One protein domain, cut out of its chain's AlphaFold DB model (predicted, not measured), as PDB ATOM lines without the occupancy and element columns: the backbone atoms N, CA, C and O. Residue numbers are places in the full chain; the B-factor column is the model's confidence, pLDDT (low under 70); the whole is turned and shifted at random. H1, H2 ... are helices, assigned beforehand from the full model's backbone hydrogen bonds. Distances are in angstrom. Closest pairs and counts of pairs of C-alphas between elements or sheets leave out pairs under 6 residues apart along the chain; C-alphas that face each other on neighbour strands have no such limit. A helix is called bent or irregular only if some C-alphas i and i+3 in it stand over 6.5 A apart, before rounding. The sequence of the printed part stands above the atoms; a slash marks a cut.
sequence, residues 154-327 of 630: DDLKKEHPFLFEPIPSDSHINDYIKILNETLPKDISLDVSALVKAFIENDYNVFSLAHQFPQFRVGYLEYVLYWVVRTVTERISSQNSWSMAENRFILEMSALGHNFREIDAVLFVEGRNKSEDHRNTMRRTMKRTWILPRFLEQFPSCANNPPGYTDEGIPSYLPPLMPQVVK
ATOM      1  N   ASP A 154     202.227 250.087 285.966       49.62
ATOM      2  CA  ASP A 154     201.016 250.862 286.237       49.62
ATOM      3  C   ASP A 154     200.118 251.039 285.003       49.62
ATOM      4  O   ASP A 154     198.899 251.137 285.155       49.62
ATOM      5  N   ASP A 155     200.666 251.017 283.786       56.69
ATOM      6  CA  ASP A 155     199.857 251.134 282.568       56.69
ATOM      7  C   ASP A 155     199.246 249.787 282.160       56.69
ATOM      8  O   ASP A 155     198.058 249.727 281.842       56.69
ATOM      9  N   LEU A 156     199.979 248.680 282.339       50.19
ATOM     10  CA  LEU A 156     199.425 247.320 282.222       50.19
ATOM     11  C   LEU A 156     198.293 247.068 283.234       50.19
ATOM     12  O   LEU A 156     197.327 246.359 282.940       50.19
ATOM     13  N   LYS A 157     198.383 247.683 284.421       51.00
ATOM     14  CA  LYS A 157     197.350 247.619 285.460       51.00
ATOM     15  C   LYS A 157     196.068 248.365 285.097       51.00
ATOM     16  O   LYS A 157     194.985 247.930 285.488       51.00
ATOM     17  N   LYS A 158     196.171 249.449 284.323       56.56
ATOM     18  CA  LYS A 158     195.008 250.196 283.816       56.56
ATOM     19  C   LYS A 158     194.295 249.463 282.681       56.56
ATOM     20  O   LYS A 158     193.072 249.536 282.606       56.56
ATOM     21  N   GLU A 159     195.027 248.756 281.819       49.28
ATOM     22  CA  GLU A 159     194.442 248.066 280.658       49.28
ATOM     23  C   GLU A 159     193.675 246.783 281.031       49.28
ATOM     24  O   GLU A 159     192.724 246.407 280.340       49.28
ATOM     25  N   HIS A 160     194.026 246.129 282.145       55.34
ATOM     26  CA  HIS A 160     193.419 244.855 282.551       55.34
ATOM     27  C   HIS A 160     193.045 244.780 284.044       55.34
ATOM     28  O   HIS A 160     193.530 243.899 284.756       55.34
ATOM     29  N   PRO A 161     192.143 245.643 284.543       50.31
ATOM     30  CA  PRO A 161     191.859 245.779 285.976       50.31
ATOM     31  C   PRO A 161     191.342 244.490 286.644       50.31
ATOM     32  O   PRO A 161     191.644 244.247 287.808       50.31
ATOM     33  N   PHE A 162     190.633 243.627 285.906       49.16
ATOM     34  CA  PHE A 162     190.106 242.347 286.409       49.16
ATOM     35  C   PHE A 162     191.188 241.279 286.659       49.16
ATOM     36  O   PHE A 162     190.932 240.297 287.347       49.16
ATOM     37  N   LEU A 163     192.399 241.448 286.113       53.69
ATOM     38  CA  LEU A 163     193.524 240.528 286.335       53.69
ATOM     39  C   LEU A 163     194.354 240.882 287.575       53.69
ATOM     40  O   LEU A 163     195.236 240.112 287.939       53.69
ATOM     41  N   PHE A 164     194.075 242.022 288.211       58.31
ATOM     42  CA  PHE A 164     194.761 242.497 289.417       58.31
ATOM     43  C   PHE A 164     193.914 242.341 290.680       58.31
ATOM     44  O   PHE A 164     194.261 242.904 291.723       58.31
ATOM     45  N   GLU A 165     192.810 241.593 290.608       67.69
ATOM     46  CA  GLU A 165     192.107 241.188 291.818       67.69
ATOM     47  C   GLU A 165     193.078 240.404 292.718       67.69
ATOM     48  O   GLU A 165     193.853 239.576 292.222       67.69
ATOM     49  N   PRO A 166     193.101 240.694 294.032       68.25
ATOM     50  CA  PRO A 166     193.955 239.972 294.961       68.25
ATOM     51  C   PRO A 166     193.645 238.490 294.823       68.25
ATOM     52  O   PRO A 166     192.486 238.103 294.904       68.25
ATOM     53  N   ILE A 167     194.675 237.682 294.579       66.19
ATOM     54  CA  ILE A 167     194.547 236.250 294.311       66.19
ATOM     55  C   ILE A 167     193.851 235.601 295.523       66.19
ATOM     56  O   ILE A 167     194.479 235.564 296.586       66.19
ATOM     57  N   PRO A 168     192.584 235.125 295.434       72.12
ATOM     58  CA  PRO A 168     191.960 234.433 296.554       72.12
ATOM     59  C   PRO A 168     192.857 233.308 297.073       72.12
ATOM     60  O   PRO A 168     193.244 232.407 296.328       72.12
ATOM     61  N   SER A 169     193.181 233.363 298.368       64.31
ATOM     62  CA  SER A 169     194.089 232.420 299.039       64.31
ATOM     63  C   SER A 169     193.616 230.967 298.985       64.31
ATOM     64  O   SER A 169     194.420 230.053 299.152       64.31
ATOM     65  N   ASP A 170     192.323 230.765 298.743       69.69
ATOM     66  CA  ASP A 170     191.652 229.469 298.844       69.69
ATOM     67  C   ASP A 170     191.439 228.811 297.471       69.69
ATOM     68  O   ASP A 170     190.980 227.672 297.377       69.69
ATOM     69  N   SER A 171     191.779 229.515 296.388       71.44
ATOM     70  CA  SER A 171     191.588 229.036 295.022       71.44
ATOM     71  C   SER A 171     192.641 228.000 294.639       71.44
ATOM     72  O   SER A 171     193.848 228.215 294.778       71.44
ATOM     73  N   HIS A 172     192.197 226.862 294.103       82.62
ATOM     74  CA  HIS A 172     193.103 225.812 293.658       82.62
ATOM     75  C   HIS A 172     193.849 226.266 292.392       82.62
ATOM     76  O   HIS A 172     193.255 226.815 291.467       82.62
ATOM     77  N   ILE A 173     195.154 225.989 292.289       88.00
ATOM     78  CA  ILE A 173     195.983 226.447 291.157       88.00
ATOM     79  C   ILE A 173     195.410 226.071 289.778       88.00
ATOM     80  O   ILE A 173     195.504 226.837 288.824       88.00
ATOM     81  N   ASN A 174     194.785 224.898 289.668       86.00
ATOM     82  CA  ASN A 174     194.159 224.445 288.424       86.00
ATOM     83  C   ASN A 174     193.005 225.349 287.970       86.00
ATOM     84  O   ASN A 174     192.803 225.490 286.766       86.00
ATOM     85  N   ASP A 175     192.284 225.974 288.902       87.62
ATOM     86  CA  ASP A 175     191.202 226.901 288.571       87.62
ATOM     87  C   ASP A 175     191.779 228.174 287.950       87.62
ATOM     88  O   ASP A 175     191.283 228.636 286.922       87.62
ATOM     89  N   TYR A 176     192.915 228.660 288.466       88.81
ATOM     90  CA  TYR A 176     193.666 229.728 287.806       88.81
ATOM     91  C   TYR A 176     194.117 229.327 286.416       88.81
ATOM     92  O   TYR A 176     193.889 230.077 285.479       88.81
ATOM     93  N   ILE A 177     194.722 228.148 286.242       90.94
ATOM     94  CA  ILE A 177     195.161 227.714 284.909       90.94
ATOM     95  C   ILE A 177     193.987 227.674 283.927       90.94
ATOM     96  O   ILE A 177     194.138 228.102 282.783       90.94
ATOM     97  N   LYS A 178     192.809 227.227 284.374       92.25
ATOM     98  CA  LYS A 178     191.592 227.245 283.566       92.25
ATOM     99  C   LYS A 178     191.191 228.671 283.168       92.25
ATOM    100  O   LYS A 178     190.978 228.912 281.985       92.25
ATOM    101  N   ILE A 179     191.181 229.619 284.107       92.00
ATOM    102  CA  ILE A 179     190.907 231.037 283.818       92.00
ATOM    103  C   ILE A 179     191.947 231.600 282.835       92.00
ATOM    104  O   ILE A 179     191.594 232.212 281.832       92.00
ATOM    105  N   LEU A 180     193.239 231.336 283.063       92.62
ATOM    106  CA  LEU A 180     194.316 231.780 282.173       92.62
ATOM    107  C   LEU A 180     194.161 231.184 280.763       92.62
ATOM    108  O   LEU A 180     194.475 231.859 279.787       92.62
ATOM    109  N   ASN A 181     193.647 229.958 280.628       94.25
ATOM    110  CA  ASN A 181     193.322 229.356 279.331       94.25
ATOM    111  C   ASN A 181     192.138 230.013 278.637       94.25
ATOM    112  O   ASN A 181     192.165 230.173 277.420       94.25
ATOM    113  N   GLU A 182     191.112 230.401 279.388       94.56
ATOM    114  CA  GLU A 182     189.941 231.082 278.834       94.56
ATOM    115  C   GLU A 182     190.302 232.445 278.222       94.56
ATOM    116  O   GLU A 182     189.612 232.896 277.308       94.56
ATOM    117  N   THR A 183     191.417 233.054 278.652       94.19
ATOM    118  CA  THR A 183     191.957 234.298 278.066       94.19
ATOM    119  C   THR A 183     192.771 234.108 276.781       94.19
ATOM    120  O   THR A 183     193.151 235.100 276.163       94.19
ATOM    121  N   LEU A 184     193.081 232.872 276.370       96.31
ATOM    122  CA  LEU A 184     193.863 232.637 275.153       96.31
ATOM    123  C   LEU A 184     193.008 232.882 273.890       96.31
ATOM    124  O   LEU A 184     191.842 232.473 273.863       96.31
ATOM    125  N   PRO A 185     193.563 233.500 272.825       95.62
ATOM    126  CA  PRO A 185     192.858 233.679 271.553       95.62
ATOM    127  C   PRO A 185     192.374 232.337 270.997       95.62
ATOM    128  O   PRO A 185     193.165 231.413 270.861       95.62
ATOM    129  N   LYS A 186     191.085 232.191 270.674       94.38
ATOM    130  CA  LYS A 186     190.518 230.892 270.243       94.38
ATOM    131  C   LYS A 186     190.716 230.601 268.756       94.38
ATOM    132  O   LYS A 186     190.680 229.448 268.339       94.38
ATOM    133  N   ASP A 187     190.885 231.648 267.968       95.75
ATOM    134  CA  ASP A 187     190.975 231.654 266.510       95.75
ATOM    135  C   ASP A 187     192.421 231.641 265.993       95.75
ATOM    136  O   ASP A 187     192.656 231.334 264.825       95.75
ATOM    137  N   ILE A 188     193.394 231.924 266.862       94.62
ATOM    138  CA  ILE A 188     194.813 232.029 266.514       94.62
ATOM    139  C   ILE A 188     195.630 231.134 267.444       94.62
ATOM    140  O   ILE A 188     195.498 231.209 268.665       94.62
ATOM    141  N   SER A 189     196.539 230.335 266.879       94.25
ATOM    142  CA  SER A 189     197.607 229.687 267.644       94.25
ATOM    143  C   SER A 189     198.889 230.506 267.600       94.25
ATOM    144  O   SER A 189     199.265 231.048 266.565       94.25
ATOM    145  N   LEU A 190     199.590 230.551 268.729       97.38
ATOM    146  CA  LEU A 190     200.937 231.109 268.824       97.38
ATOM    147  C   LEU A 190     201.887 230.378 267.865       97.38
ATOM    148  O   LEU A 190     202.034 229.165 267.994       97.38
ATOM    149  N   ASP A 191     202.546 231.084 266.941       97.75
ATOM    150  CA  ASP A 191     203.662 230.540 266.151       97.75
ATOM    151  C   ASP A 191     204.907 230.463 267.045       97.75
ATOM    152  O   ASP A 191     205.601 231.456 267.280       97.75
ATOM    153  N   VAL A 192     205.176 229.270 267.581       98.00
ATOM    154  CA  VAL A 192     206.273 229.059 268.534       98.00
ATOM    155  C   VAL A 192     207.639 229.235 267.865       98.00
ATOM    156  O   VAL A 192     208.578 229.667 268.527       98.00
ATOM    157  N   SER A 193     207.772 228.993 266.557       98.19
ATOM    158  CA  SER A 193     209.018 229.263 265.827       98.19
ATOM    159  C   SER A 193     209.303 230.757 265.760       98.19
ATOM    160  O   SER A 193     210.415 231.186 266.070       98.19
ATOM    161  N   ALA A 194     208.287 231.558 265.424       98.06
ATOM    162  CA  ALA A 194     208.407 233.012 265.441       98.06
ATOM    163  C   ALA A 194     208.754 233.521 266.850       98.06
ATOM    164  O   ALA A 194     209.638 234.362 266.997       98.06
ATOM    165  N   LEU A 195     208.120 232.959 267.887       98.44
ATOM    166  CA  LEU A 195     208.395 233.312 269.280       98.44
ATOM    167  C   LEU A 195     209.845 233.029 269.682       98.44
ATOM    168  O   LEU A 195     210.512 233.887 270.257       98.44
ATOM    169  N   VAL A 196     210.336 231.825 269.385       98.06
ATOM    170  CA  VAL A 196     211.707 231.415 269.710       98.06
ATOM    171  C   VAL A 196     212.720 232.290 268.981       98.06
ATOM    172  O   VAL A 196     213.694 232.732 269.592       98.06
ATOM    173  N   LYS A 197     212.478 232.574 267.697       98.06
ATOM    174  CA  LYS A 197     213.316 233.472 266.901       98.06
ATOM    175  C   LYS A 197     213.381 234.865 267.525       98.06
ATOM    176  O   LYS A 197     214.475 235.342 267.812       98.06
ATOM    177  N   ALA A 198     212.228 235.462 267.818       97.88
ATOM    178  CA  ALA A 198     212.136 236.775 268.445       97.88
ATOM    179  C   ALA A 198     212.839 236.820 269.811       97.88
ATOM    180  O   ALA A 198     213.540 237.781 270.119       97.88
ATOM    181  N   PHE A 199     212.699 235.771 270.623       97.88
ATOM    182  CA  PHE A 199     213.353 235.678 271.927       97.88
ATOM    183  C   PHE A 199     214.881 235.645 271.817       97.88
ATOM    184  O   PHE A 199     215.560 236.338 272.570       97.88
ATOM    185  N   ILE A 200     215.430 234.890 270.860       97.12
ATOM    186  CA  ILE A 200     216.879 234.835 270.612       97.12
ATOM    187  C   ILE A 200     217.391 236.173 270.059       97.12
ATOM    188  O   ILE A 200     218.425 236.663 270.510       97.12
ATOM    189  N   GLU A 201     216.671 236.780 269.111       96.94
ATOM    190  CA  GLU A 201     217.051 238.058 268.484       96.94
ATOM    191  C   GLU A 201     217.058 239.232 269.476       96.94
ATOM    192  O   GLU A 201     217.828 240.173 269.300       96.94
ATOM    193  N   ASN A 202     216.263 239.161 270.548       96.00
ATOM    194  CA  ASN A 202     216.213 240.167 271.614       96.00
ATOM    195  C   ASN A 202     217.046 239.783 272.857       96.00
ATOM    196  O   ASN A 202     216.668 240.111 273.981       96.00
ATOM    197  N   ASP A 203     218.150 239.047 272.680       94.88
ATOM    198  CA  ASP A 203     219.056 238.588 273.755       94.88
ATOM    199  C   ASP A 203     218.327 237.959 274.959       94.88
ATOM    200  O   ASP A 203     218.651 238.189 276.130       94.88
ATOM    201  N   TYR A 204     217.334 237.116 274.672       95.69
ATOM    202  CA  TYR A 204     216.557 236.391 275.676       95.69
ATOM    203  C   TYR A 204     215.752 237.309 276.615       95.69
ATOM    204  O   TYR A 204     215.414 236.909 277.735       95.69
ATOM    205  N   ASN A 205     215.421 238.526 276.177       93.62
ATOM    206  CA  ASN A 205     214.473 239.396 276.860       93.62
ATOM    207  C   ASN A 205     213.040 239.019 276.458       93.62
ATOM    208  O   ASN A 205     212.657 239.107 275.295       93.62
ATOM    209  N   VAL A 206     212.229 238.582 277.422       94.94
ATOM    210  CA  VAL A 206     210.838 238.195 277.148       94.94
ATOM    211  C   VAL A 206     209.903 239.400 277.026       94.94
ATOM    212  O   VAL A 206     208.897 239.333 276.325       94.94
ATOM    213  N   PHE A 207     210.227 240.525 277.665       93.81
ATOM    214  CA  PHE A 207     209.357 241.700 277.667       93.81
ATOM    215  C   PHE A 207     209.330 242.407 276.311       93.81
ATOM    216  O   PHE A 207     208.291 242.924 275.907       93.81
ATOM    217  N   SER A 208     210.425 242.347 275.548       94.25
ATOM    218  CA  SER A 208     210.466 242.866 274.174       94.25
ATOM    219  C   SER A 208     209.554 242.097 273.209       94.25
ATOM    220  O   SER A 208     209.289 242.572 272.105       94.25
ATOM    221  N   LEU A 209     209.048 240.921 273.605       94.62
ATOM    222  CA  LEU A 209     208.136 240.116 272.791       94.62
ATOM    223  C   LEU A 209     206.706 240.667 272.783       94.62
ATOM    224  O   LEU A 209     205.955 240.350 271.863       94.62
ATOM    225  N   ALA A 210     206.335 241.513 273.751       93.50
ATOM    226  CA  ALA A 210     204.980 242.052 273.881       93.50
ATOM    227  C   ALA A 210     204.497 242.749 272.596       93.50
ATOM    228  O   ALA A 210     203.374 242.534 272.152       93.50
ATOM    229  N   HIS A 211     205.371 243.524 271.947       92.44
ATOM    230  CA  HIS A 211     205.032 244.234 270.711       92.44
ATOM    231  C   HIS A 211     204.875 243.313 269.494       92.44
ATOM    232  O   HIS A 211     204.144 243.647 268.566       92.44
ATOM    233  N   GLN A 212     205.561 242.167 269.477       96.12
ATOM    234  CA  GLN A 212     205.511 241.218 268.357       96.12
ATOM    235  C   GLN A 212     204.348 240.228 268.484       96.12
ATOM    236  O   GLN A 212     203.873 239.693 267.485       96.12
ATOM    237  N   PHE A 213     203.880 240.002 269.712       97.00
ATOM    238  CA  PHE A 213     202.816 239.060 270.043       97.00
ATOM    239  C   PHE A 213     201.730 239.728 270.908       97.00
ATOM    240  O   PHE A 213     201.442 239.229 271.996       97.00
ATOM    241  N   PRO A 214     201.106 240.836 270.456       96.12
ATOM    242  CA  PRO A 214     200.203 241.643 271.288       96.12
ATOM    243  C   PRO A 214     198.949 240.894 271.761       96.12
ATOM    244  O   PRO A 214     198.364 241.229 272.783       96.12
ATOM    245  N   GLN A 215     198.547 239.845 271.047       96.12
ATOM    246  CA  GLN A 215     197.439 238.960 271.411       96.12
ATOM    247  C   GLN A 215     197.775 237.973 272.548       96.12
ATOM    248  O   GLN A 215     196.911 237.204 272.968       96.12
ATOM    249  N   PHE A 216     199.016 237.965 273.044       96.81
ATOM    250  CA  PHE A 216     199.478 237.074 274.102       96.81
ATOM    251  C   PHE A 216     200.133 237.847 275.247       96.81
ATOM    252  O   PHE A 216     200.931 238.757 275.049       96.81
ATOM    253  N   ARG A 217     199.858 237.416 276.480       95.75
ATOM    254  CA  ARG A 217     200.492 237.979 277.678       95.75
ATOM    255  C   ARG A 217     201.957 237.549 277.765       95.75
ATOM    256  O   ARG A 217     202.276 236.385 277.527       95.75
ATOM    257  N   VAL A 218     202.835 238.452 278.202       96.81
ATOM    258  CA  VAL A 218     204.288 238.201 278.312       96.81
ATOM    259  C   VAL A 218     204.600 236.957 279.146       96.81
ATOM    260  O   VAL A 218     205.391 236.119 278.725       96.81
ATOM    261  N   GLY A 219     203.942 236.783 280.296       97.31
ATOM    262  CA  GLY A 219     204.168 235.607 281.138       97.31
ATOM    263  C   GLY A 219     203.741 234.288 280.484       97.31
ATOM    264  O   GLY A 219     204.372 233.258 280.712       97.31
ATOM    265  N   TYR A 220     202.726 234.317 279.613       98.12
ATOM    266  CA  TYR A 220     202.316 233.151 278.831       98.12
ATOM    267  C   TYR A 220     203.351 232.820 277.744       98.12
ATOM    268  O   TYR A 220     203.720 231.659 277.571       98.12
ATOM    269  N   LEU A 221     203.893 233.838 277.066       98.31
ATOM    270  CA  LEU A 221     205.007 233.672 276.126       98.31
ATOM    271  C   LEU A 221     206.242 233.072 276.820       98.31
ATOM    272  O   LEU A 221     206.834 232.114 276.317       98.31
ATOM    273  N   GLU A 222     206.586 233.586 278.007       98.06
ATOM    274  CA  GLU A 222     207.668 233.064 278.852       98.06
ATOM    275  C   GLU A 222     207.434 231.589 279.213       98.06
ATOM    276  O   GLU A 222     208.345 230.758 279.135       98.06
ATOM    277  N   TYR A 223     206.192 231.243 279.562       98.06
ATOM    278  CA  TYR A 223     205.795 229.878 279.882       98.06
ATOM    279  C   TYR A 223     205.944 228.922 278.697       98.06
ATOM    280  O   TYR A 223     206.511 227.843 278.875       98.06
ATOM    281  N   VAL A 224     205.497 229.296 277.494       98.19
ATOM    282  CA  VAL A 224     205.606 228.432 276.304       98.19
ATOM    283  C   VAL A 224     207.071 228.182 275.934       98.19
ATOM    284  O   VAL A 224     207.444 227.036 275.668       98.19
ATOM    285  N   LEU A 225     207.927 229.209 275.995       98.06
ATOM    286  CA  LEU A 225     209.376 229.060 275.802       98.06
ATOM    287  C   LEU A 225     209.971 228.062 276.803       98.06
ATOM    288  O   LEU A 225     210.698 227.139 276.422       98.06
ATOM    289  N   TYR A 226     209.627 228.203 278.085       96.94
ATOM    290  CA  TYR A 226     210.103 227.295 279.123       96.94
ATOM    291  C   TYR A 226     209.559 225.870 278.941       96.94
ATOM    292  O   TYR A 226     210.289 224.898 279.162       96.94
ATOM    293  N   TRP A 227     208.302 225.730 278.513       96.38
ATOM    294  CA  TRP A 227     207.660 224.446 278.243       96.38
ATOM    295  C   TRP A 227     208.421 223.667 277.164       96.38
ATOM    296  O   TRP A 227     208.757 222.507 277.395       96.38
ATOM    297  N   VAL A 228     208.807 224.308 276.051       96.25
ATOM    298  CA  VAL A 228     209.626 223.673 274.994       96.25
ATOM    299  C   VAL A 228     210.933 223.123 275.571       96.25
ATOM    300  O   VAL A 228     211.281 221.959 275.366       96.25
ATOM    301  N   VAL A 229     211.645 223.937 276.354       94.81
ATOM    302  CA  VAL A 229     212.924 223.548 276.966       94.81
ATOM    303  C   VAL A 229     212.749 222.383 277.941       94.81
ATOM    304  O   VAL A 229     213.525 221.420 277.922       94.81
ATOM    305  N   ARG A 230     211.732 222.447 278.804       91.50
ATOM    306  CA  ARG A 230     211.477 221.429 279.827       91.50
ATOM    307  C   ARG A 230     211.015 220.104 279.222       91.50
ATOM    308  O   ARG A 230     211.486 219.062 279.668       91.50
ATOM    309  N   THR A 231     210.150 220.131 278.211       91.62
ATOM    310  CA  THR A 231     209.632 218.911 277.575       91.62
ATOM    311  C   THR A 231     210.738 218.152 276.849       91.62
ATOM    312  O   THR A 231     210.874 216.948 277.031       91.62
ATOM    313  N   VAL A 232     211.595 218.852 276.099       89.25
ATOM    314  CA  VAL A 232     212.691 218.221 275.341       89.25
ATOM    315  C   VAL A 232     213.813 217.724 276.243       89.25
ATOM    316  O   VAL A 232     214.460 216.723 275.937       89.25
ATOM    317  N   THR A 233     214.085 218.411 277.356       85.19
ATOM    318  CA  THR A 233     215.162 217.958 278.237       85.19
ATOM    319  C   THR A 233     214.855 216.619 278.893       85.19
ATOM    320  O   THR A 233     215.827 215.990 279.311       85.19
ATOM    321  N   GLU A 234     213.580 216.212 279.047       68.69
ATOM    322  CA  GLU A 234     213.071 215.057 279.832       68.69
ATOM    323  C   GLU A 234     213.667 214.908 281.250       68.69
ATOM    324  O   GLU A 234     213.239 214.076 282.053       68.69
ATOM    325  N   ARG A 235     214.623 215.768 281.615       53.00
ATOM    326  CA  ARG A 235     215.240 215.962 282.912       53.00
ATOM    327  C   ARG A 235     214.238 216.721 283.758       53.00
ATOM    328  O   ARG A 235     214.486 217.819 284.250       53.00
ATOM    329  N   ILE A 236     213.130 216.044 284.022       45.28
ATOM    330  CA  ILE A 236     212.579 216.008 285.361       45.28
ATOM    331  C   ILE A 236     213.727 215.475 286.217       45.28
ATOM    332  O   ILE A 236     213.904 214.274 286.419       45.28
ATOM    333  N   SER A 237     214.578 216.393 286.679       44.72
ATOM    334  CA  SER A 237     215.307 216.131 287.895       44.72
ATOM    335  C   SER A 237     214.240 215.663 288.876       44.72
ATOM    336  O   SER A 237     213.231 216.332 289.099       44.72
ATOM    337  N   SER A 238     214.463 214.521 289.504       46.97
ATOM    338  CA  SER A 238     213.776 214.111 290.728       46.97
ATOM    339  C   SER A 238     213.972 215.122 291.885       46.97
ATOM    340  O   SER A 238     213.770 214.792 293.051       46.97
ATOM    341  N   GLN A 239     214.396 216.351 291.574       48.22
ATOM    342  CA  GLN A 239     214.733 217.447 292.462       48.22
ATOM    343  C   GLN A 239     213.855 218.685 292.217       48.22
ATOM    344  O   GLN A 239     213.708 219.475 293.144       48.22
ATOM    345  N   ASN A 240     213.234 218.859 291.039       56.03
ATOM    346  CA  ASN A 240     212.289 219.957 290.828       56.03
ATOM    347  C   ASN A 240     210.902 219.546 291.322       56.03
ATOM    348  O   ASN A 240     210.172 218.819 290.654       56.03
ATOM    349  N   SER A 241     210.545 220.035 292.508       75.06
ATOM    350  CA  SER A 241     209.229 219.853 293.127       75.06
ATOM    351  C   SER A 241     208.081 220.524 292.362       75.06
ATOM    352  O   SER A 241     206.928 220.228 292.666       75.06
ATOM    353  N   TRP A 242     208.392 221.389 291.388       89.12
ATOM    354  CA  TRP A 242     207.426 222.276 290.746       89.12
ATOM    355  C   TRP A 242     206.704 221.657 289.534       89.12
ATOM    356  O   TRP A 242     207.335 221.177 288.578       89.12
ATOM    357  N   SER A 243     205.370 221.671 289.550       91.06
ATOM    358  CA  SER A 243     204.518 221.205 288.443       91.06
ATOM    359  C   SER A 243     204.521 222.170 287.241       91.06
ATOM    360  O   SER A 243     205.070 223.268 287.315       91.06
ATOM    361  N   MET A 244     203.969 221.760 286.089       91.88
ATOM    362  CA  MET A 244     203.835 222.666 284.930       91.88
ATOM    363  C   MET A 244     202.839 223.795 285.199       91.88
ATOM    364  O   MET A 244     203.116 224.936 284.841       91.88
ATOM    365  N   ALA A 245     201.743 223.488 285.899       93.88
ATOM    366  CA  ALA A 245     200.777 224.478 286.363       93.88
ATOM    367  C   ALA A 245     201.432 225.510 287.296       93.88
ATOM    368  O   ALA A 245     201.281 226.707 287.082       93.88
ATOM    369  N   GLU A 246     202.232 225.059 288.268       94.69
ATOM    370  CA  GLU A 246     202.989 225.946 289.167       94.69
ATOM    371  C   GLU A 246     203.955 226.848 288.397       94.69
ATOM    372  O   GLU A 246     203.987 228.055 288.622       94.69
ATOM    373  N   ASN A 247     204.694 226.298 287.433       95.44
ATOM    374  CA  ASN A 247     205.601 227.099 286.616       95.44
ATOM    375  C   ASN A 247     204.869 228.161 285.793       95.44
ATOM    376  O   ASN A 247     205.326 229.302 285.741       95.44
ATOM    377  N   ARG A 248     203.746 227.796 285.163       96.38
ATOM    378  CA  ARG A 248     202.917 228.740 284.410       96.38
ATOM    379  C   ARG A 248     202.404 229.854 285.306       96.38
ATOM    380  O   ARG A 248     202.554 231.022 284.967       96.38
ATOM    381  N   PHE A 249     201.852 229.484 286.458       95.81
ATOM    382  CA  PHE A 249     201.318 230.426 287.429       95.81
ATOM    383  C   PHE A 249     202.387 231.427 287.883       95.81
ATOM    384  O   PHE A 249     202.157 232.629 287.823       95.81
ATOM    385  N   ILE A 250     203.589 230.960 288.241       96.31
ATOM    386  CA  ILE A 250     204.704 231.835 288.639       96.31
ATOM    387  C   ILE A 250     205.066 232.822 287.522       96.31
ATOM    388  O   ILE A 250     205.232 234.013 287.786       96.31
ATOM    389  N   LEU A 251     205.205 232.345 286.281       97.19
ATOM    390  CA  LEU A 251     205.606 233.180 285.144       97.19
ATOM    391  C   LEU A 251     204.532 234.211 284.782       97.19
ATOM    392  O   LEU A 251     204.855 235.379 284.585       97.19
ATOM    393  N   GLU A 252     203.261 233.811 284.758       96.19
ATOM    394  CA  GLU A 252     202.154 234.717 284.449       96.19
ATOM    395  C   GLU A 252     201.898 235.730 285.563       96.19
ATOM    396  O   GLU A 252     201.858 236.924 285.281       96.19
ATOM    397  N   MET A 253     201.803 235.300 286.825       95.31
ATOM    398  CA  MET A 253     201.535 236.218 287.937       95.31
ATOM    399  C   MET A 253     202.678 237.218 288.138       95.31
ATOM    400  O   MET A 253     202.430 238.400 288.361       95.31
ATOM    401  N   SER A 254     203.934 236.782 287.994       95.38
ATOM    402  CA  SER A 254     205.073 237.706 288.084       95.38
ATOM    403  C   SER A 254     205.134 238.690 286.913       95.38
ATOM    404  O   SER A 254     205.520 239.837 287.114       95.38
ATOM    405  N   ALA A 255     204.731 238.288 285.702       94.19
ATOM    406  CA  ALA A 255     204.621 239.200 284.561       94.19
ATOM    407  C   ALA A 255     203.464 240.202 284.715       94.19
ATOM    408  O   ALA A 255     203.552 241.309 284.197       94.19
ATOM    409  N   LEU A 256     202.415 239.834 285.457       91.25
ATOM    410  CA  LEU A 256     201.348 240.745 285.876       91.25
ATOM    411  C   LEU A 256     201.767 241.658 287.041       91.25
ATOM    412  O   LEU A 256     200.985 242.495 287.460       91.25
ATOM    413  N   GLY A 257     202.984 241.534 287.576       92.19
ATOM    414  CA  GLY A 257     203.469 242.395 288.657       92.19
ATOM    415  C   GLY A 257     203.017 241.980 290.061       92.19
ATOM    416  O   GLY A 257     203.222 242.741 291.008       92.19
ATOM    417  N   HIS A 258     202.447 240.781 290.235       90.50
ATOM    418  CA  HIS A 258     202.226 240.237 291.575       90.50
ATOM    419  C   HIS A 258     203.557 240.034 292.292       90.50
ATOM    420  O   HIS A 258     204.536 239.544 291.715       90.50
ATOM    421  N   ASN A 259     203.590 240.372 293.579       92.19
ATOM    422  CA  ASN A 259     204.797 240.153 294.358       92.19
ATOM    423  C   ASN A 259     204.983 238.653 294.638       92.19
ATOM    424  O   ASN A 259     204.030 237.895 294.815       92.19
ATOM    425  N   PHE A 260     206.235 238.205 294.735       93.31
ATOM    426  CA  PHE A 260     206.521 236.781 294.925       93.31
ATOM    427  C   PHE A 260     206.025 236.209 296.257       93.31
ATOM    428  O   PHE A 260     205.938 234.991 296.380       93.31
ATOM    429  N   ARG A 261     205.669 237.046 297.241       87.50
ATOM    430  CA  ARG A 261     205.073 236.567 298.495       87.50
ATOM    431  C   ARG A 261     203.617 236.157 298.306       87.50
ATOM    432  O   ARG A 261     203.228 235.139 298.860       87.50
ATOM    433  N   GLU A 262     202.847 236.914 297.527       88.75
ATOM    434  CA  GLU A 262     201.484 236.544 297.120       88.75
ATOM    435  C   GLU A 262     201.508 235.236 296.333       88.75
ATOM    436  O   GLU A 262     200.763 234.307 296.638       88.75
ATOM    437  N   ILE A 263     202.442 235.126 295.384       92.31
ATOM    438  CA  ILE A 263     202.630 233.908 294.590       92.31
ATOM    439  C   ILE A 263     202.998 232.723 295.501       92.31
ATOM    440  O   ILE A 263     202.365 231.673 295.420       92.31
ATOM    441  N   ASP A 264     203.972 232.878 296.407       90.25
ATOM    442  CA  ASP A 264     204.375 231.821 297.349       90.25
ATOM    443  C   ASP A 264     203.225 231.394 298.283       90.25
ATOM    444  O   ASP A 264     203.110 230.207 298.605       90.25
ATOM    445  N   ALA A 265     202.368 232.335 298.699       83.75
ATOM    446  CA  ALA A 265     201.216 232.063 299.557       83.75
ATOM    447  C   ALA A 265     200.186 231.171 298.853       83.75
ATOM    448  O   ALA A 265     199.778 230.156 299.416       83.75
ATOM    449  N   VAL A 266     199.842 231.494 297.605       84.88
ATOM    450  CA  VAL A 266     198.878 230.728 296.791       84.88
ATOM    451  C   VAL A 266     199.415 229.337 296.457       84.88
ATOM    452  O   VAL A 266     198.674 228.360 296.394       84.88
ATOM    453  N   LEU A 267     200.732 229.219 296.279       86.31
ATOM    454  CA  LEU A 267     201.383 227.937 296.016       86.31
ATOM    455  C   LEU A 267     201.639 227.112 297.290       86.31
ATOM    456  O   LEU A 267     202.145 225.993 297.192       86.31
ATOM    457  N   PHE A 268     201.298 227.631 298.476       84.19
ATOM    458  CA  PHE A 268     201.572 227.015 299.781       84.19
ATOM    459  C   PHE A 268     203.051 226.643 299.977       84.19
ATOM    460  O   PHE A 268     203.398 225.622 300.583       84.19
ATOM    461  N   VAL A 269     203.953 227.468 299.449       81.12
ATOM    462  CA  VAL A 269     205.388 227.195 299.449       81.12
ATOM    463  C   VAL A 269     206.030 227.791 300.699       81.12
ATOM    464  O   VAL A 269     206.114 229.003 300.873       81.12
ATOM    465  N   GLU A 270     206.547 226.936 301.587       75.38
ATOM    466  CA  GLU A 270     207.213 227.406 302.806       75.38
ATOM    467  C   GLU A 270     208.553 228.090 302.502       75.38
ATOM    468  O   GLU A 270     209.531 227.427 302.149       75.38
ATOM    469  N   GLY A 271     208.646 229.399 302.709       73.62
ATOM    470  CA  GLY A 271     209.882 230.170 302.560       73.62
ATOM    471  C   GLY A 271     209.601 231.528 301.935       73.62
ATOM    472  O   GLY A 271     208.555 231.724 301.337       73.62
ATOM    473  N   ARG A 272     210.515 232.487 302.100       74.44
ATOM    474  CA  ARG A 272     210.409 233.766 301.392       74.44
ATOM    475  C   ARG A 272     211.088 233.633 300.033       74.44
ATOM    476  O   ARG A 272     212.227 233.171 300.003       74.44
ATOM    477  N   ASN A 273     210.412 234.086 298.982       84.75
ATOM    478  CA  ASN A 273     210.948 234.290 297.635       84.75
ATOM    479  C   ASN A 273     211.337 232.993 296.905       84.75
ATOM    480  O   ASN A 273     212.199 232.994 296.028       84.75
ATOM    481  N   LYS A 274     210.691 231.865 297.221       90.25
ATOM    482  CA  LYS A 274     211.000 230.599 296.535       90.25
ATOM    483  C   LYS A 274     210.538 230.615 295.082       90.25
ATOM    484  O   LYS A 274     211.243 230.095 294.218       90.25
ATOM    485  N   SER A 275     209.388 231.228 294.808       94.06
ATOM    486  CA  SER A 275     208.895 231.430 293.443       94.06
ATOM    487  C   SER A 275     209.804 232.355 292.631       94.06
ATOM    488  O   SER A 275     210.000 232.118 291.440       94.06
ATOM    489  N   GLU A 276     210.421 233.351 293.271       95.56
ATOM    490  CA  GLU A 276     211.392 234.255 292.638       95.56
ATOM    491  C   GLU A 276     212.659 233.503 292.218       95.56
ATOM    492  O   GLU A 276     213.035 233.498 291.043       95.56
ATOM    493  N   ASP A 277     213.275 232.785 293.161       92.38
ATOM    494  CA  ASP A 277     214.454 231.951 292.908       92.38
ATOM    495  C   ASP A 277     214.190 230.927 291.797       92.38
ATOM    496  O   ASP A 277     215.043 230.659 290.934       92.38
ATOM    497  N   HIS A 278     212.987 230.349 291.800       94.62
ATOM    498  CA  HIS A 278     212.560 229.390 290.794       94.62
ATOM    499  C   HIS A 278     212.371 230.044 289.422       94.62
ATOM    500  O   HIS A 278     212.930 229.546 288.443       94.62
ATOM    501  N   ARG A 279     211.699 231.200 289.332       95.62
ATOM    502  CA  ARG A 279     211.581 231.987 288.090       95.62
ATOM    503  C   ARG A 279     212.949 232.334 287.509       95.62
ATOM    504  O   ARG A 279     213.208 232.073 286.334       95.62
ATOM    505  N   ASN A 280     213.862 232.826 288.342       94.38
ATOM    506  CA  ASN A 280     215.232 233.148 287.941       94.38
ATOM    507  C   ASN A 280     215.986 231.909 287.438       94.38
ATOM    508  O   ASN A 280     216.815 231.975 286.527       94.38
ATOM    509  N   THR A 281     215.691 230.740 287.997       93.12
ATOM    510  CA  THR A 281     216.226 229.462 287.518       93.12
ATOM    511  C   THR A 281     215.625 229.061 286.169       93.12
ATOM    512  O   THR A 281     216.373 228.618 285.292       93.12
ATOM    513  N   MET A 282     214.323 229.268 285.952       94.94
ATOM    514  CA  MET A 282     213.667 229.042 284.657       94.94
ATOM    515  C   MET A 282     214.274 229.927 283.560       94.94
ATOM    516  O   MET A 282     214.711 229.401 282.535       94.94
ATOM    517  N   ARG A 283     214.433 231.233 283.814       95.50
ATOM    518  CA  ARG A 283     215.079 232.191 282.894       95.50
ATOM    519  C   ARG A 283     216.507 231.799 282.536       95.50
ATOM    520  O   ARG A 283     216.847 231.680 281.359       95.50
ATOM    521  N   ARG A 284     217.339 231.501 283.540       93.81
ATOM    522  CA  ARG A 284     218.716 231.023 283.313       93.81
ATOM    523  C   ARG A 284     218.756 229.735 282.495       93.81
ATOM    524  O   ARG A 284     219.665 229.561 281.688       93.81
ATOM    525  N   THR A 285     217.788 228.840 282.696       92.88
ATOM    526  CA  THR A 285     217.685 227.588 281.936       92.88
ATOM    527  C   THR A 285     217.359 227.863 280.469       92.88
ATOM    528  O   THR A 285     218.028 227.310 279.600       92.88
ATOM    529  N   MET A 286     216.398 228.747 280.186       95.44
ATOM    530  CA  MET A 286     216.058 229.146 278.815       95.44
ATOM    531  C   MET A 286     217.223 229.847 278.108       95.44
ATOM    532  O   MET A 286     217.513 229.519 276.966       95.44
ATOM    533  N   LYS A 287     217.946 230.742 278.796       93.56
ATOM    534  CA  LYS A 287     219.097 231.463 278.217       93.56
ATOM    535  C   LYS A 287     220.288 230.553 277.893       93.56
ATOM    536  O   LYS A 287     221.046 230.826 276.972       93.56
ATOM    537  N   ARG A 288     220.492 229.478 278.662       90.44
ATOM    538  CA  ARG A 288     221.667 228.589 278.528       90.44
ATOM    539  C   ARG A 288     221.415 227.339 277.688       90.44
ATOM    540  O   ARG A 288     222.335 226.544 277.499       90.44
ATOM    541  N   THR A 289     220.183 227.102 277.251       91.06
ATOM    542  CA  THR A 289     219.828 225.853 276.575       91.06
ATOM    543  C   THR A 289     220.113 225.901 275.075       91.06
ATOM    544  O   THR A 289     219.810 226.875 274.396       91.06
ATOM    545  N   TRP A 290     220.630 224.801 274.530       92.88
ATOM    546  CA  TRP A 290     220.793 224.603 273.083       92.88
ATOM    547  C   TRP A 290     219.471 224.242 272.382       92.88
ATOM    548  O   TRP A 290     219.406 224.187 271.156       92.88
ATOM    549  N   ILE A 291     218.416 223.978 273.157       94.31
ATOM    550  CA  ILE A 291     217.145 223.448 272.654       94.31
ATOM    551  C   ILE A 291     216.388 224.480 271.827       94.31
ATOM    552  O   ILE A 291     215.823 224.112 270.806       94.31
ATOM    553  N   LEU A 292     216.380 225.751 272.235       95.75
ATOM    554  CA  LEU A 292     215.634 226.792 271.525       95.75
ATOM    555  C   LEU A 292     216.203 227.041 270.110       95.75
ATOM    556  O   LEU A 292     215.434 226.929 269.155       95.75
ATOM    557  N   PRO A 293     217.525 227.242 269.917       96.06
ATOM    558  CA  PRO A 293     218.103 227.298 268.572       96.06
ATOM    559  C   PRO A 293     217.819 226.041 267.740       96.06
ATOM    560  O   PRO A 293     217.464 226.143 266.569       96.06
ATOM    561  N   ARG A 294     217.918 224.850 268.347       94.00
ATOM    562  CA  ARG A 294     217.651 223.586 267.648       94.00
ATOM    563  C   ARG A 294     216.190 223.441 267.232       94.00
ATOM    564  O   ARG A 294     215.914 222.933 266.150       94.00
ATOM    565  N   PHE A 295     215.264 223.859 268.091       95.94
ATOM    566  CA  PHE A 295     213.841 223.879 267.780       95.94
ATOM    567  C   PHE A 295     213.585 224.751 266.551       95.94
ATOM    568  O   PHE A 295     212.928 224.298 265.621       95.94
ATOM    569  N   LEU A 296     214.174 225.949 266.509       96.88
ATOM    570  CA  LEU A 296     214.040 226.868 265.380       96.88
ATOM    571  C   LEU A 296     214.656 226.320 264.082       96.88
ATOM    572  O   LEU A 296     214.096 226.513 263.009       96.88
ATOM    573  N   GLU A 297     215.785 225.612 264.170       95.00
ATOM    574  CA  GLU A 297     216.416 224.954 263.017       95.00
ATOM    575  C   GLU A 297     215.519 223.860 262.414       95.00
ATOM    576  O   GLU A 297     215.392 223.758 261.196       95.00
ATOM    577  N   GLN A 298     214.884 223.041 263.259       95.38
ATOM    578  CA  GLN A 298     214.017 221.945 262.808       95.38
ATOM    579  C   GLN A 298     212.633 222.420 262.363       95.38
ATOM    580  O   GLN A 298     212.045 221.859 261.438       95.38
ATOM    581  N   PHE A 299     212.118 223.446 263.029       96.50
ATOM    582  CA  PHE A 299     210.801 224.015 262.802       96.50
ATOM    583  C   PHE A 299     210.973 225.510 262.522       96.50
ATOM    584  O   PHE A 299     210.796 226.324 263.425       96.50
ATOM    585  N   PRO A 300     211.333 225.902 261.286       95.81
ATOM    586  CA  PRO A 300     211.573 227.307 260.950       95.81
ATOM    587  C   PRO A 300     210.294 228.155 260.947       95.81
ATOM    588  O   PRO A 300     210.366 229.375 261.076       95.81
ATOM    589  N   SER A 301     209.122 227.529 260.811       96.56
ATOM    590  CA  SER A 301     207.823 228.187 260.951       96.56
ATOM    591  C   SER A 301     206.776 227.200 261.459       96.56
ATOM    592  O   SER A 301     206.658 226.091 260.929       96.56
ATOM    593  N   CYS A 302     205.988 227.625 262.447       96.25
ATOM    594  CA  CYS A 302     204.820 226.894 262.921       96.25
ATOM    595  C   CYS A 302     203.490 227.563 262.523       96.25
ATOM    596  O   CYS A 302     202.440 227.040 262.893       96.25
ATOM    597  N   ALA A 303     203.514 228.649 261.738       93.75
ATOM    598  CA  ALA A 303     202.336 229.430 261.340       93.75
ATOM    599  C   ALA A 303     201.229 228.622 260.641       93.75
ATOM    600  O   ALA A 303     200.057 228.964 260.749       93.75
ATOM    601  N   ASN A 304     201.584 227.546 259.930       93.19
ATOM    602  CA  ASN A 304     200.631 226.748 259.150       93.19
ATOM    603  C   ASN A 304     199.898 225.671 259.971       93.19
ATOM    604  O   ASN A 304     199.121 224.899 259.410       93.19
ATOM    605  N   ASN A 305     200.173 225.560 261.273       94.19
ATOM    606  CA  ASN A 305     199.509 224.574 262.116       94.19
ATOM    607  C   ASN A 305     198.083 225.021 262.476       94.19
ATOM    608  O   ASN A 305     197.834 226.221 262.611       94.19
ATOM    609  N   PRO A 306     197.140 224.075 262.647       92.25
ATOM    610  CA  PRO A 306     195.764 224.413 262.982       92.25
ATOM    611  C   PRO A 306     195.691 225.173 264.316       92.25
ATOM    612  O   PRO A 306     196.439 224.839 265.243       92.25
ATOM    613  N   PRO A 307     194.787 226.164 264.431       92.88
ATOM    614  CA  PRO A 307     194.596 226.893 265.672       92.88
ATOM    615  C   PRO A 307     194.055 225.974 266.774       92.88
ATOM    616  O   PRO A 307     193.302 225.032 266.516       92.88
ATOM    617  N   GLY A 308     194.434 226.254 268.016       95.50
ATOM    618  CA  GLY A 308     193.984 225.534 269.198       95.50
ATOM    619  C   GLY A 308     195.039 225.424 270.295       95.50
ATOM    620  O   GLY A 308     196.247 225.553 270.069       95.50
ATOM    621  N   TYR A 309     194.551 225.132 271.499       97.25
ATOM    622  CA  TYR A 309     195.352 224.921 272.700       97.25
ATOM    623  C   TYR A 309     194.894 223.648 273.403       97.25
ATOM    624  O   TYR A 309     193.733 223.253 273.300       97.25
ATOM    625  N   THR A 310     195.812 222.991 274.101       95.94
ATOM    626  CA  THR A 310     195.495 221.909 275.034       95.94
ATOM    627  C   THR A 310     194.837 222.466 276.299       95.94
ATOM    628  O   THR A 310     194.878 223.670 276.555       95.94
ATOM    629  N   ASP A 311     194.329 221.579 277.157       92.56
ATOM    630  CA  ASP A 311     193.820 221.945 278.489       92.56
ATOM    631  C   ASP A 311     194.898 222.570 279.399       92.56
ATOM    632  O   ASP A 311     194.590 223.192 280.410       92.56
ATOM    633  N   GLU A 312     196.177 222.448 279.040       92.94
ATOM    634  CA  GLU A 312     197.298 223.100 279.730       92.94
ATOM    635  C   GLU A 312     197.667 224.461 279.118       92.94
ATOM    636  O   GLU A 312     198.646 225.086 279.541       92.94
ATOM    637  N   GLY A 313     196.908 224.915 278.116       95.94
ATOM    638  CA  GLY A 313     197.155 226.139 277.362       95.94
ATOM    639  C   GLY A 313     198.346 226.050 276.422       95.94
ATOM    640  O   GLY A 313     198.927 227.070 276.104       95.94
ATOM    641  N   ILE A 314     198.769 224.860 276.003       97.75
ATOM    642  CA  ILE A 314     199.888 224.709 275.061       97.75
ATOM    643  C   ILE A 314     199.331 224.665 273.642       97.75
ATOM    644  O   ILE A 314     198.334 223.972 273.450       97.75
ATOM    645  N   PRO A 315     199.940 225.325 272.635       97.88
ATOM    646  CA  PRO A 315     199.491 225.184 271.252       97.88
ATOM    647  C   PRO A 315     199.353 223.703 270.872       97.88
ATOM    648  O   PRO A 315     200.292 222.928 271.054       97.88
ATOM    649  N   SER A 316     198.179 223.291 270.388       96.94
ATOM    650  CA  SER A 316     197.801 221.869 270.254       96.94
ATOM    651  C   SER A 316     198.733 221.067 269.337       96.94
ATOM    652  O   SER A 316     198.923 219.865 269.528       96.94
ATOM    653  N   TYR A 317     199.366 221.742 268.378       97.12
ATOM    654  CA  TYR A 317     200.344 221.160 267.468       97.12
ATOM    655  C   TYR A 317     201.722 220.941 268.107       97.12
ATOM    656  O   TYR A 317     202.532 220.205 267.557       97.12
ATOM    657  N   LEU A 318     202.034 221.571 269.242       96.25
ATOM    658  CA  LEU A 318     203.383 221.576 269.811       96.25
ATOM    659  C   LEU A 318     203.777 220.241 270.480       96.25
ATOM    660  O   LEU A 318     204.883 219.766 270.208       96.25
ATOM    661  N   PRO A 319     202.921 219.573 271.291       95.50
ATOM    662  CA  PRO A 319     203.235 218.264 271.873       95.50
ATOM    663  C   PRO A 319     203.735 217.191 270.892       95.50
ATOM    664  O   PRO A 319     204.762 216.581 271.194       95.50
ATOM    665  N   PRO A 320     203.118 216.964 269.714       94.75
ATOM    666  CA  PRO A 320     203.624 215.973 268.761       94.75
ATOM    667  C   PRO A 320     204.951 216.368 268.081       94.75
ATOM    668  O   PRO A 320     205.627 215.500 267.521       94.75
ATOM    669  N   LEU A 321     205.365 217.641 268.137       94.69
ATOM    670  CA  LEU A 321     206.663 218.088 267.609       94.69
ATOM    671  C   LEU A 321     207.812 217.844 268.592       94.69
ATOM    672  O   LEU A 321     208.933 217.570 268.165       94.69
ATOM    673  N   MET A 322     207.560 217.897 269.904       93.94
ATOM    674  CA  MET A 322     208.624 217.828 270.917       93.94
ATOM    675  C   MET A 322     209.532 216.594 270.818       93.94
ATOM    676  O   MET A 322     210.749 216.783 270.871       93.94
ATOM    677  N   PRO A 323     209.031 215.359 270.600       89.44
ATOM    678  CA  PRO A 323     209.892 214.179 270.469       89.44
ATOM    679  C   PRO A 323     210.908 214.260 269.318       89.44
ATOM    680  O   PRO A 323     211.914 213.551 269.322       89.44
ATOM    681  N   GLN A 324     210.668 215.121 268.327       89.75
ATOM    682  CA  GLN A 324     211.527 215.285 267.151       89.75
ATOM    683  C   GLN A 324     212.752 216.167 267.461       89.75
ATOM    684  O   GLN A 324     213.845 215.921 266.944       89.75
ATOM    685  N   VAL A 325     212.607 217.101 268.411       86.88
ATOM    686  CA  VAL A 325     213.671 218.002 268.887       86.88
ATOM    687  C   VAL A 325     214.756 217.243 269.665       86.88
ATOM    688  O   VAL A 325     215.922 217.637 269.667       86.88
ATOM    689  N   VAL A 326     214.393 216.114 270.291       68.25
ATOM    690  CA  VAL A 326     215.191 215.373 271.295       68.25
ATOM    691  C   VAL A 326     216.460 214.716 270.735       68.25
ATOM    692  O   VAL A 326     217.356 214.337 271.494       68.25
ATOM    693  N   LYS A 327     216.629 214.616 269.413       60.00
ATOM    694  CA  LYS A 327     217.882 214.098 268.846       60.00
ATOM    695  C   LYS A 327     218.977 215.165 268.918       60.00
ATOM    696  O   LYS A 327     219.273 215.834 267.926       60.00
TER     697      LYS A 327
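AT A GLANCE: This is residues 154 to 327 of the 630 residues of the protein "Myb-like DNA-binding domain containing protein" of Trichomonas vaginalis (UniProt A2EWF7). A rounded cluster of crossed helices is built round H5, with H6 folded back beside it in a hairpin and H8 crossing both. H4, H9 and H10 pack on H5 on the side away from H6, H3 and H7 pack on H6, and the two short helices H1 and H2 lie at the margin. The 174 printed residues hold ten named helices, H1 to H10 in chain order, and no named strand; the class is all helix. The whole is compact, with a radius of gyration of the C-alphas of 15.7 A and spans of 42 by 37 by 29 A.

IN THESE COORDINATES: H1, residues 154 to 159, begins at C-alpha 154 at (201.016, 250.862, 286.237). H2 is residues 161 to 164, H3 residues 173 to 182 and H4 residues 192 to 201. H5, residues 218 to 233, measures 23.0 A from C-alpha 218 at (204.288, 238.201, 278.312) to its last C-alpha. H6, residues 244 to 255, measures 16.6 A; H7 is residues 260 to 266. H8, residues 274 to 288, measures 21.0 A. H9 is residues 291 to 298, and H10, residues 318 to 325, ends at C-alpha 325 at (213.671, 218.002, 268.887). H10 is irregular, only just: C-alphas 320 and 323 are 6.7 A apart.

HOW THE PARTS SIT: H5 is the hub, touching five helices. It forms a hairpin with H6, opposite ways at a shallow tilt of 32 degrees, only just short of steep; their closest C-alphas, Gly 219 and Glu 252, are 4.0 A apart. Residues 225 to 229 of H5 touch H8, closest at C-alphas 226 and 286, 6.2 A. H5 also touches H4 at C-alphas 225 and 196, 6.9 A, H9 at 229 and 291, 6.0 A, and H10 at 232 and 322, 6.0 A. H6 touches H3 with residues 245 to 249 alone, closest at C-alphas 245 and 177, 6.6 A. H6 and H7 form a second hairpin, with C-alphas 250 and 263 closest at 6.6 A. H1 and H2 are close but not clearly touching, at 7.0 A between C-alphas 157 and 164. Every O i to N i+4 pair is within hydrogen-bond range in H1 and H3 to H9; H10 has 1 of 4, beside 4 of 5 O i to N i+3 pairs, and H2 is too short for an i+4 pair.

THE WHOLE: The two C-alphas farthest apart, those of Lys 158 and Lys 327, are 45.3 A apart. The printed part has no cut. The links from H4 to H5 and from H9 to H10 are long, with 16 and 19 residues. The mean pLDDT of the printed part is 87.8; residues 154 to 167, 169 to 170, 234 to 240 and 326 to 327 are under 70.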